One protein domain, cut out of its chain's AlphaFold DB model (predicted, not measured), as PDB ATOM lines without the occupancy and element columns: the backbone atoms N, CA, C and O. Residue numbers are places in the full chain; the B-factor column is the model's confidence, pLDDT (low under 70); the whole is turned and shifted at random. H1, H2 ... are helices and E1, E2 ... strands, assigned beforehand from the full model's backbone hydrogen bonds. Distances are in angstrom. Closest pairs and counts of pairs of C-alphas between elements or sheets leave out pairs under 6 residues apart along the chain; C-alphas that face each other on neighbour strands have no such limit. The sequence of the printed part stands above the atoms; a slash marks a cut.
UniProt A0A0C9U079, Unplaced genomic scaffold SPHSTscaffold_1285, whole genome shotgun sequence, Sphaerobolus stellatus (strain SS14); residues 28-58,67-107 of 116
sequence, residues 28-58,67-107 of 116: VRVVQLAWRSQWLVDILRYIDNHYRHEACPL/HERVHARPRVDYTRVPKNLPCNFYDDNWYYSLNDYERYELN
ATOM      1  N   VAL A  28     205.259 194.816 189.860       62.94
ATOM      2  CA  VAL A  28     203.921 194.661 190.449       62.94
ATOM      3  C   VAL A  28     203.731 195.633 191.609       62.94
ATOM      4  O   VAL A  28     204.643 195.846 192.413       62.94
ATOM      5  N   ARG A  29     202.553 196.258 191.691       64.75
ATOM      6  CA  ARG A  29     202.194 197.156 192.798       64.75
ATOM      7  C   ARG A  29     201.815 196.326 194.023       64.75
ATOM      8  O   ARG A  29     201.054 195.370 193.914       64.75
ATOM      9  N   VAL A  30     202.307 196.726 195.193       68.00
ATOM     10  CA  VAL A  30     201.914 196.110 196.467       68.00
ATOM     11  C   VAL A  30     200.548 196.645 196.902       68.00
ATOM     12  O   VAL A  30     200.353 197.855 197.002       68.00
ATOM     13  N   VAL A  31     199.612 195.735 197.162       74.44
ATOM     14  CA  VAL A  31     198.294 196.025 197.742       74.44
ATOM     15  C   VAL A  31     198.369 195.787 199.250       74.44
ATOM     16  O   VAL A  31     198.947 194.790 199.686       74.44
ATOM     17  N   GLN A  32     197.818 196.704 200.046       78.62
ATOM     18  CA  GLN A  32     197.694 196.511 201.492       78.62
ATOM     19  C   GLN A  32     196.335 195.886 201.774       78.62
ATOM     20  O   GLN A  32     195.320 196.410 201.331       78.62
ATOM     21  N   LEU A  33     196.310 194.768 202.491       84.56
ATOM     22  CA  LEU A  33     195.058 194.115 202.861       84.56
ATOM     23  C   LEU A  33     194.596 194.653 204.211       84.56
ATOM     24  O   LEU A  33     195.383 194.655 205.153       84.56
ATOM     25  N   ALA A  34     193.337 195.085 204.298       85.56
ATOM     26  CA  ALA A  34     192.777 195.675 205.517       85.56
ATOM     27  C   ALA A  34     192.799 194.712 206.712       85.56
ATOM     28  O   ALA A  34     192.979 195.136 207.844       85.56
ATOM     29  N   TRP A  35     192.633 193.417 206.441       90.50
ATOM     30  CA  TRP A  35     192.549 192.383 207.465       90.50
ATOM     31  C   TRP A  35     193.897 191.924 208.002       90.50
ATOM     32  O   TRP A  35     193.916 191.174 208.966       90.50
ATOM     33  N   ARG A  36     195.017 192.268 207.356       91.88
ATOM     34  CA  ARG A  36     196.308 191.623 207.615       91.88
ATOM     35  C   ARG A  36     197.117 192.395 208.649       91.88
ATOM     36  O   ARG A  36     197.390 193.575 208.442       91.88
ATOM     37  N   SER A  37     197.599 191.698 209.677       91.19
ATOM     38  CA  SER A  37     198.452 192.293 210.705       91.19
ATOM     39  C   SER A  37     199.787 192.812 210.151       91.19
ATOM     40  O   SER A  37     200.373 192.252 209.214       91.19
ATOM     41  N   GLN A  38     200.306 193.888 210.751       88.00
ATOM     42  CA  GLN A  38     201.567 194.502 210.320       88.00
ATOM     43  C   GLN A  38     202.772 193.572 210.536       88.00
ATOM     44  O   GLN A  38     203.632 193.472 209.664       88.00
ATOM     45  N   TRP A  39     202.817 192.830 211.642       85.88
ATOM     46  CA  TRP A  39     203.935 191.924 211.918       85.88
ATOM     47  C   TRP A  39     204.007 190.767 210.905       85.88
ATOM     48  O   TRP A  39     205.098 190.396 210.476       85.88
ATOM     49  N   LEU A  40     202.862 190.244 210.441       88.31
ATOM     50  CA  LEU A  40     202.828 189.230 209.385       88.31
ATOM     51  C   LEU A  40     203.382 189.800 208.073       88.31
ATOM     52  O   LEU A  40     204.108 189.118 207.349       88.31
ATOM     53  N   VAL A  41     203.082 191.067 207.769       88.31
ATOM     54  CA  VAL A  41     203.689 191.767 206.628       88.31
ATOM     55  C   VAL A  41     205.208 191.844 206.783       88.31
ATOM     56  O   VAL A  41     205.920 191.621 205.802       88.31
ATOM     57  N   ASP A  42     205.711 192.121 207.982       87.19
ATOM     58  CA  ASP A  42     207.146 192.241 208.239       87.19
ATOM     59  C   ASP A  42     207.869 190.891 208.127       87.19
ATOM     60  O   ASP A  42     208.917 190.818 207.483       87.19
ATOM     61  N   ILE A  43     207.269 189.800 208.614       86.12
ATOM     62  CA  ILE A  43     207.795 188.440 208.411       86.12
ATOM     63  C   ILE A  43     207.823 188.074 206.930       86.12
ATOM     64  O   ILE A  43     208.843 187.603 206.428       86.12
ATOM     65  N   LEU A  44     206.733 188.312 206.195       85.56
ATOM     66  CA  LEU A  44     206.690 188.012 204.762       85.56
ATOM     67  C   LEU A  44     207.738 188.819 203.988       85.56
ATOM     68  O   LEU A  44     208.366 188.289 203.074       85.56
ATOM     69  N   ARG A  45     207.972 190.080 204.370       84.50
ATOM     70  CA  ARG A  45     209.039 190.912 203.795       84.50
ATOM     71  C   ARG A  45     210.425 190.377 204.126       84.50
ATOM     72  O   ARG A  45     211.285 190.398 203.248       84.50
ATOM     73  N   TYR A  46     210.643 189.914 205.354       83.75
ATOM     74  CA  TYR A  46     211.900 189.294 205.756       83.75
ATOM     75  C   TYR A  46     212.183 188.041 204.923       83.75
ATOM     76  O   TYR A  46     213.253 187.937 204.328       83.75
ATOM     77  N   ILE A  47     211.192 187.150 204.794       82.94
ATOM     78  CA  ILE A  47     211.273 185.937 203.971       82.94
ATOM     79  C   ILE A  47     211.541 186.300 202.505       82.94
ATOM     80  O   ILE A  47     212.487 185.790 201.911       82.94
ATOM     81  N   ASP A  48     210.768 187.225 201.927       80.12
ATOM     82  CA  ASP A  48     210.967 187.691 200.549       80.12
ATOM     83  C   ASP A  48     212.383 188.247 200.333       80.12
ATOM     84  O   ASP A  48     213.001 187.997 199.298       80.12
ATOM     85  N   ASN A  49     212.897 189.030 201.286       79.38
ATOM     86  CA  ASN A  49     214.233 189.602 201.186       79.38
ATOM     87  C   ASN A  49     215.310 188.518 201.292       79.38
ATOM     88  O   ASN A  49     216.236 188.495 200.485       79.38
ATOM     89  N   HIS A  50     215.153 187.588 202.230       77.88
ATOM     90  CA  HIS A  50     216.050 186.451 202.389       77.88
ATOM     91  C   HIS A  50     216.110 185.612 201.105       77.88
ATOM     92  O   HIS A  50     217.193 185.404 200.567       77.88
ATOM     93  N   TYR A  51     214.960 185.274 200.511       69.88
ATOM     94  CA  TYR A  51     214.911 184.583 199.221       69.88
ATOM     95  C   TYR A  51     215.542 185.380 198.076       69.88
ATOM     96  O   TYR A  51     216.127 184.775 197.187       69.88
ATOM     97  N   ARG A  52     215.465 186.718 198.059       68.12
ATOM     98  CA  ARG A  52     216.176 187.521 197.043       68.12
ATOM     99  C   ARG A  52     217.691 187.437 197.189       68.12
ATOM    100  O   ARG A  52     218.382 187.455 196.174       68.12
ATOM    101  N   HIS A  53     218.192 187.379 198.421       66.06
ATOM    102  CA  HIS A  53     219.619 187.245 198.698       66.06
ATOM    103  C   HIS A  53     220.120 185.816 198.432       66.06
ATOM    104  O   HIS A  53     221.190 185.647 197.847       66.06
ATOM    105  N   GLU A  54     219.332 184.798 198.793       63.12
ATOM    106  CA  GLU A  54     219.661 183.383 198.576       63.12
ATOM    107  C   GLU A  54     219.395 182.889 197.151       63.12
ATOM    108  O   GLU A  54     220.052 181.953 196.696       63.12
ATOM    109  N   ALA A  55     218.520 183.555 196.390       57.00
ATOM    110  CA  ALA A  55     218.413 183.407 194.938       57.00
ATOM    111  C   ALA A  55     219.636 184.013 194.219       57.00
ATOM    112  O   ALA A  55     219.526 184.666 193.180       57.00
ATOM    113  N   CYS A  56     220.833 183.767 194.750       47.88
ATOM    114  CA  CYS A  56     222.018 183.649 193.930       47.88
ATOM    115  C   CYS A  56     221.759 182.549 192.890       47.88
ATOM    116  O   CYS A  56     221.155 181.520 193.211       47.88
ATOM    117  N   PRO A  57     222.177 182.742 191.631       49.56
ATOM    118  CA  PRO A  57     221.967 181.755 190.593       49.56
ATOM    119  C   PRO A  57     222.840 180.541 190.912       49.56
ATOM    120  O   PRO A  57     223.988 180.454 190.484       49.56
ATOM    121  N   LEU A  58     222.289 179.577 191.651       47.88
ATOM    122  CA  LEU A  58     222.736 178.199 191.552       47.88
ATOM    123  C   LEU A  58     222.606 177.846 190.072       47.88
ATOM    124  O   LEU A  58     221.499 177.788 189.527       47.88
ATOM    125  N   HIS A  67     209.660 188.808 190.641       63.62
ATOM    126  CA  HIS A  67     209.047 190.077 190.260       63.62
ATOM    127  C   HIS A  67     209.522 191.210 191.177       63.62
ATOM    128  O   HIS A  67     209.597 191.066 192.401       63.62
ATOM    129  N   GLU A  68     209.822 192.362 190.575       63.50
ATOM    130  CA  GLU A  68     210.182 193.566 191.315       63.50
ATOM    131  C   GLU A  68     208.898 194.178 191.894       63.50
ATOM    132  O   GLU A  68     207.974 194.542 191.165       63.50
ATOM    133  N   ARG A  69     208.806 194.268 193.224       64.38
ATOM    134  CA  ARG A  69     207.650 194.875 193.894       64.38
ATOM    135  C   ARG A  69     207.872 196.382 194.007       64.38
ATOM    136  O   ARG A  69     208.828 196.811 194.645       64.38
ATOM    137  N   VAL A  70     206.993 197.184 193.406       67.88
ATOM    138  CA  VAL A  70     207.061 198.651 193.473       67.88
ATOM    139  C   VAL A  70     206.213 199.146 194.644       67.88
ATOM    140  O   VAL A  70     204.992 198.960 194.678       67.88
ATOM    141  N   HIS A  71     206.868 199.807 195.598       58.00
ATOM    142  CA  HIS A  71     206.243 200.429 196.764       58.00
ATOM    143  C   HIS A  71     205.606 201.777 196.380       58.00
ATOM    144  O   HIS A  71     206.184 202.839 196.586       58.00
ATOM    145  N   ALA A  72     204.417 201.744 195.777       61.75
ATOM    146  CA  ALA A  72     203.549 202.921 195.671       61.75
ATOM    147  C   ALA A  72     202.677 203.057 196.935       61.75
ATOM    148  O   ALA A  72     202.591 202.107 197.716       61.75
ATOM    149  N   ARG A  73     201.996 204.204 197.126       60.88
ATOM    150  CA  ARG A  73     200.975 204.344 198.186       60.88
ATOM    151  C   ARG A  73     199.994 203.165 198.086       60.88
ATOM    152  O   ARG A  73     199.390 203.007 197.018       60.88
ATOM    153  N   PRO A  74     199.863 202.330 199.130       62.97
ATOM    154  CA  PRO A  74     199.057 201.127 199.032       62.97
ATOM    155  C   PRO A  74     197.592 201.511 198.875       62.97
ATOM    156  O   PRO A  74     197.058 202.309 199.644       62.97
ATOM    157  N   ARG A  75     196.925 200.936 197.875       67.94
ATOM    158  CA  ARG A  75     195.466 200.878 197.896       67.94
ATOM    159  C   ARG A  75     195.100 199.828 198.942       67.94
ATOM    160  O   ARG A  75     195.643 198.723 198.880       67.94
ATOM    161  N   VAL A  76     194.242 200.194 199.892       73.44
ATOM    162  CA  VAL A  76     193.687 199.238 200.850       73.44
ATOM    163  C   VAL A  76     192.665 198.388 200.114       73.44
ATOM    164  O   VAL A  76     191.768 198.920 199.455       73.44
ATOM    165  N   ASP A  77     192.849 197.081 200.182       76.44
ATOM    166  CA  ASP A  77     191.958 196.098 199.601       76.44
ATOM    167  C   ASP A  77     191.257 195.303 200.707       76.44
ATOM    168  O   ASP A  77     191.859 194.909 201.710       76.44
ATOM    169  N   TYR A  78     189.960 195.112 200.495       75.62
ATOM    170  CA  TYR A  78     189.023 194.428 201.379       75.62
ATOM    171  C   TYR A  78     188.593 193.074 200.789       75.62
ATOM    172  O   TYR A  78     187.579 192.508 201.194       75.62
ATOM    173  N   THR A  79     189.333 192.566 199.797       73.88
ATOM    174  CA  THR A  79     189.123 191.247 199.193       73.88
ATOM    175  C   THR A  79     189.129 190.107 200.214       73.88
ATOM    176  O   THR A  79     189.548 190.243 201.365       73.88
ATOM    177  N   ARG A  80     188.633 188.955 199.743       78.56
ATOM    178  CA  ARG A  80     188.358 187.722 200.488       78.56
ATOM    179  C   ARG A  80     189.404 187.430 201.572       78.56
ATOM    180  O   ARG A  80     190.563 187.136 201.281       78.56
ATOM    181  N   VAL A  81     188.952 187.479 202.821       87.50
ATOM    182  CA  VAL A  81     189.770 187.217 204.005       87.50
ATOM    183  C   VAL A  81     189.957 185.706 204.178       87.50
ATOM    184  O   VAL A  81     188.966 184.969 204.133       87.50
ATOM    185  N   PRO A  82     191.189 185.207 204.373       88.75
ATOM    186  CA  PRO A  82     191.411 183.801 204.676       88.75
ATOM    187  C   PRO A  82     190.810 183.419 206.034       88.75
ATOM    188  O   PRO A  82     190.970 184.137 207.022       88.75
ATOM    189  N   LYS A  83     190.144 182.264 206.077       91.81
ATOM    190  CA  LYS A  83     189.617 181.645 207.302       91.81
ATOM    191  C   LYS A  83     190.685 180.751 207.948       91.81
ATOM    192  O   LYS A  83     191.595 180.293 207.256       91.81
ATOM    193  N   ASN A  84     190.528 180.442 209.233       92.69
ATOM    194  CA  ASN A  84     191.395 179.548 210.012       92.69
ATOM    195  C   ASN A  84     192.843 180.030 210.194       92.69
ATOM    196  O   ASN A  84     193.730 179.213 210.447       92.69
ATOM    197  N   LEU A  85     193.108 181.332 210.063       91.62
ATOM    198  CA  LEU A  85     194.407 181.867 210.464       91.62
ATOM    199  C   LEU A  85     194.449 182.050 211.986       91.62
ATOM    200  O   LEU A  85     193.395 182.249 212.598       91.62
ATOM    201  N   PRO A  86     195.642 182.009 212.600       92.75
ATOM    202  CA  PRO A  86     195.809 182.413 213.990       92.75
ATOM    203  C   PRO A  86     195.252 183.818 214.233       92.75
ATOM    204  O   PRO A  86     195.404 184.689 213.375       92.75
ATOM    205  N   CYS A  87     194.635 184.060 215.392       90.69
ATOM    206  CA  CYS A  87     194.016 185.352 215.721       90.69
ATOM    207  C   CYS A  87     194.967 186.531 215.484       90.69
ATOM    208  O   CYS A  87     194.582 187.534 214.890       90.69
ATOM    209  N   ASN A  88     196.236 186.366 215.860       90.56
ATOM    210  CA  ASN A  88     197.256 187.391 215.707       90.56
ATOM    211  C   ASN A  88     197.629 187.684 214.240       90.56
ATOM    212  O   ASN A  88     198.284 188.681 213.974       90.56
ATOM    213  N   PHE A  89     197.241 186.870 213.256       92.12
ATOM    214  CA  PHE A  89     197.531 187.139 211.836       92.12
ATOM    215  C   PHE A  89     196.576 188.184 211.242       92.12
ATOM    216  O   PHE A  89     196.865 188.763 210.187       92.12
ATOM    217  N   TYR A  90     195.447 188.421 211.911       92.94
ATOM    218  CA  TYR A  90     194.523 189.490 211.573       92.94
ATOM    219  C   TYR A  90     194.986 190.813 212.196       92.94
ATOM    220  O   TYR A  90     195.620 190.824 213.245       92.94
ATOM    221  N   ASP A  91     194.712 191.938 211.537       93.06
ATOM    222  CA  ASP A  91     194.914 193.262 212.129       93.06
ATOM    223  C   ASP A  91     193.949 193.452 213.304       93.06
ATOM    224  O   ASP A  91     192.754 193.205 213.150       93.06
ATOM    225  N   ASP A  92     194.454 193.898 214.456       91.31
ATOM    226  CA  ASP A  92     193.659 194.001 215.685       91.31
ATOM    227  C   ASP A  92     192.461 194.938 215.507       91.31
ATOM    228  O   ASP A  92     191.330 194.582 215.838       91.31
ATOM    229  N   ASN A  93     192.680 196.125 214.930       91.69
ATOM    230  CA  ASN A  93     191.605 197.101 214.741       91.69
ATOM    231  C   ASN A  93     190.542 196.553 213.792       91.69
ATOM    232  O   ASN A  93     189.345 196.706 214.040       91.69
ATOM    233  N   TRP A  94     190.975 195.893 212.719       92.25
ATOM    234  CA  TRP A  94     190.072 195.244 211.786       92.25
ATOM    235  C   TRP A  94     189.303 194.091 212.444       92.25
ATOM    236  O   TRP A  94     188.077 194.059 212.363       92.25
ATOM    237  N   TYR A  95     189.979 193.187 213.152       90.69
ATOM    238  CA  TYR A  95     189.378 192.010 213.780       90.69
ATOM    239  C   TYR A  95     188.357 192.387 214.860       90.69
ATOM    240  O   TYR A  95     187.264 191.818 214.909       90.69
ATOM    241  N   TYR A  96     188.663 193.394 215.685       90.38
ATOM    242  CA  TYR A  96     187.734 193.897 216.699       90.38
ATOM    243  C   TYR A  96     186.589 194.733 216.119       90.38
ATOM    244  O   TYR A  96     185.560 194.879 216.780       90.38
ATOM    245  N   SER A  97     186.724 195.247 214.892       92.69
ATOM    246  CA  SER A  97     185.627 195.934 214.198       92.69
ATOM    247  C   SER A  97     184.548 194.983 213.667       92.69
ATOM    248  O   SER A  97     183.432 195.424 213.398       92.69
ATOM    249  N   LEU A  98     184.858 193.687 213.541       90.81
ATOM    250  CA  LEU A  98     183.920 192.671 213.067       90.81
ATOM    251  C   LEU A  98     182.844 192.358 214.105       90.81
ATOM    252  O   LEU A  98     183.106 192.331 215.314       90.81
ATOM    253  N   ASN A  99     181.649 192.026 213.625       93.25
ATOM    254  CA  ASN A  99     180.589 191.496 214.475       93.25
ATOM    255  C   ASN A  99     180.866 190.032 214.885       93.25
ATOM    256  O   ASN A  99     181.760 189.365 214.357       93.25
ATOM    257  N   ASP A 100     180.091 189.519 215.843       92.12
ATOM    258  CA  ASP A 100     180.309 188.175 216.396       92.12
ATOM    259  C   ASP A 100     180.126 187.065 215.353       92.12
ATOM    260  O   ASP A 100     180.842 186.063 215.380       92.12
ATOM    261  N   TYR A 101     179.208 187.250 214.400       92.06
ATOM    262  CA  TYR A 101     178.976 186.290 213.322       92.06
ATOM    263  C   TYR A 101     180.153 186.248 212.340       92.06
ATOM    264  O   TYR A 101     180.615 185.170 211.979       92.06
ATOM    265  N   GLU A 102     180.694 187.403 211.959       90.81
ATOM    266  CA  GLU A 102     181.866 187.523 211.087       90.81
ATOM    267  C   GLU A 102     183.112 186.916 211.739       90.81
ATOM    268  O   GLU A 102     183.860 186.183 211.089       90.81
ATOM    269  N   ARG A 103     183.321 187.151 213.043       89.81
ATOM    270  CA  ARG A 103     184.420 186.517 213.790       89.81
ATOM    271  C   ARG A 103     184.243 185.007 213.895       89.81
ATOM    272  O   ARG A 103     185.218 184.274 213.733       89.81
ATOM    273  N   TYR A 104     183.014 184.537 214.109       89.94
ATOM    274  CA  TYR A 104     182.697 183.111 214.089       89.94
ATOM    275  C   TYR A 104     182.972 182.494 212.709       89.94
ATOM    276  O   TYR A 104     183.592 181.438 212.607       89.94
ATOM    277  N   GLU A 105     182.594 183.181 211.630       91.88
ATOM    278  CA  GLU A 105     182.839 182.741 210.258       91.88
ATOM    279  C   GLU A 105     184.320 182.667 209.883       91.88
ATOM    280  O   GLU A 105     184.673 181.848 209.026       91.88
ATOM    281  N   LEU A 106     185.175 183.507 210.478       91.06
ATOM    282  CA  LEU A 106     186.624 183.432 210.290       91.06
ATOM    283  C   LEU A 106     187.212 182.144 210.865       91.06
ATOM    284  O   LEU A 106     188.232 181.684 210.349       91.06
ATOM    285  N   ASN A 107     186.574 181.567 211.890       92.50
ATOM    286  CA  ASN A 107     187.038 180.380 212.605       92.50
ATOM    287  C   ASN A 107     188.531 180.479 212.968       92.50
ATOM    288  O   ASN A 107     189.324 179.598 212.637       92.50
TER     289      ASN A 107
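What this domain is: This is residues 28 to 58 and 67 to 107 of the 116 residues of an uncharacterized protein of Sphaerobolus stellatus (strain SS14) (UniProt A0A0C9U079). One long helix, H1, reaches away from a loose body as an arm, with residues 42 to 58 sticking out free, while two short helices, H2 and H3, sit at the other end of the long axis. Between these ends the body is largely unnamed chain: residues 28 to 33 run partly side by side with the stretch from E1 to residue 77, tied to it by two short parallel pairings. The printed part has 72 residues with three named helices and one named strand, in the order H1, E1, H2, H3; its class is mostly helix, though the named elements hold only 33 residues, under half. The whole is loose, with a radius of gyration of the C-alphas of 15.0 A, and spans 49 by 24 by 17 A; without the stretches that stand free, the body of 48 residues spans 36 by 20 by 20 A.

How they stand to each other: Residues 28 to 29 pair in parallel with residues 69 to 70 of E1, the strand of residues 68 to 70. E1 pairs with no named strand. Residues 32 to 33 pair in parallel with residues 76 to 77. H1, residues 38 to 54, touches no helix. It is apart from E1, from H2, residues 92 to 97, and from H3, residues 100 to 106. E1 is apart from both H2 and H3. H2 and H3 are close but not clearly touching, and the closest C-alphas, those of Tyr 95 and Arg 103, are 7.4 A apart. The lines of H2 and H3 stand at a steep tilt of 51 degrees, and the two run opposite ways. In H1, H2 and H3 every backbone O i to N i+4 pair is within hydrogen-bond range.

Where its parts are: The printed part begins at Val 28, with its C-alpha at (203.921, 194.661, 190.449). H1 runs from Gln 38, C-alpha at (201.567, 194.502, 210.320), to Glu 54, 24.3 A from first to last C-alpha. E1 runs from Glu 68 to Val 70, 6.3 A. H2 runs from Asp 92 to Ser 97, 8.4 A. H3 runs from Asp 100 to Leu 106, 10.0 A, and ends with C-alpha 106 at (186.624, 183.432, 210.290).

The domain as a whole: The two C-alphas farthest apart, those of Leu 58 and Asp 100, are 50.2 A apart. Residues 59 to 66 are not printed, and C-alphas 58 and 67 are 18.2 A apart across this cut, which falls in the link from H1 to E1. The link from E1 to H2, residues 71 to 91, is long; that from H2 to H3 is tight. Residues 96 to 102, of which 100 to 102 belong to H3, also stand free. The mean pLDDT of the printed part is 80.2, and residues 28 to 30, 51 to 58 and 67 to 75 are under 70.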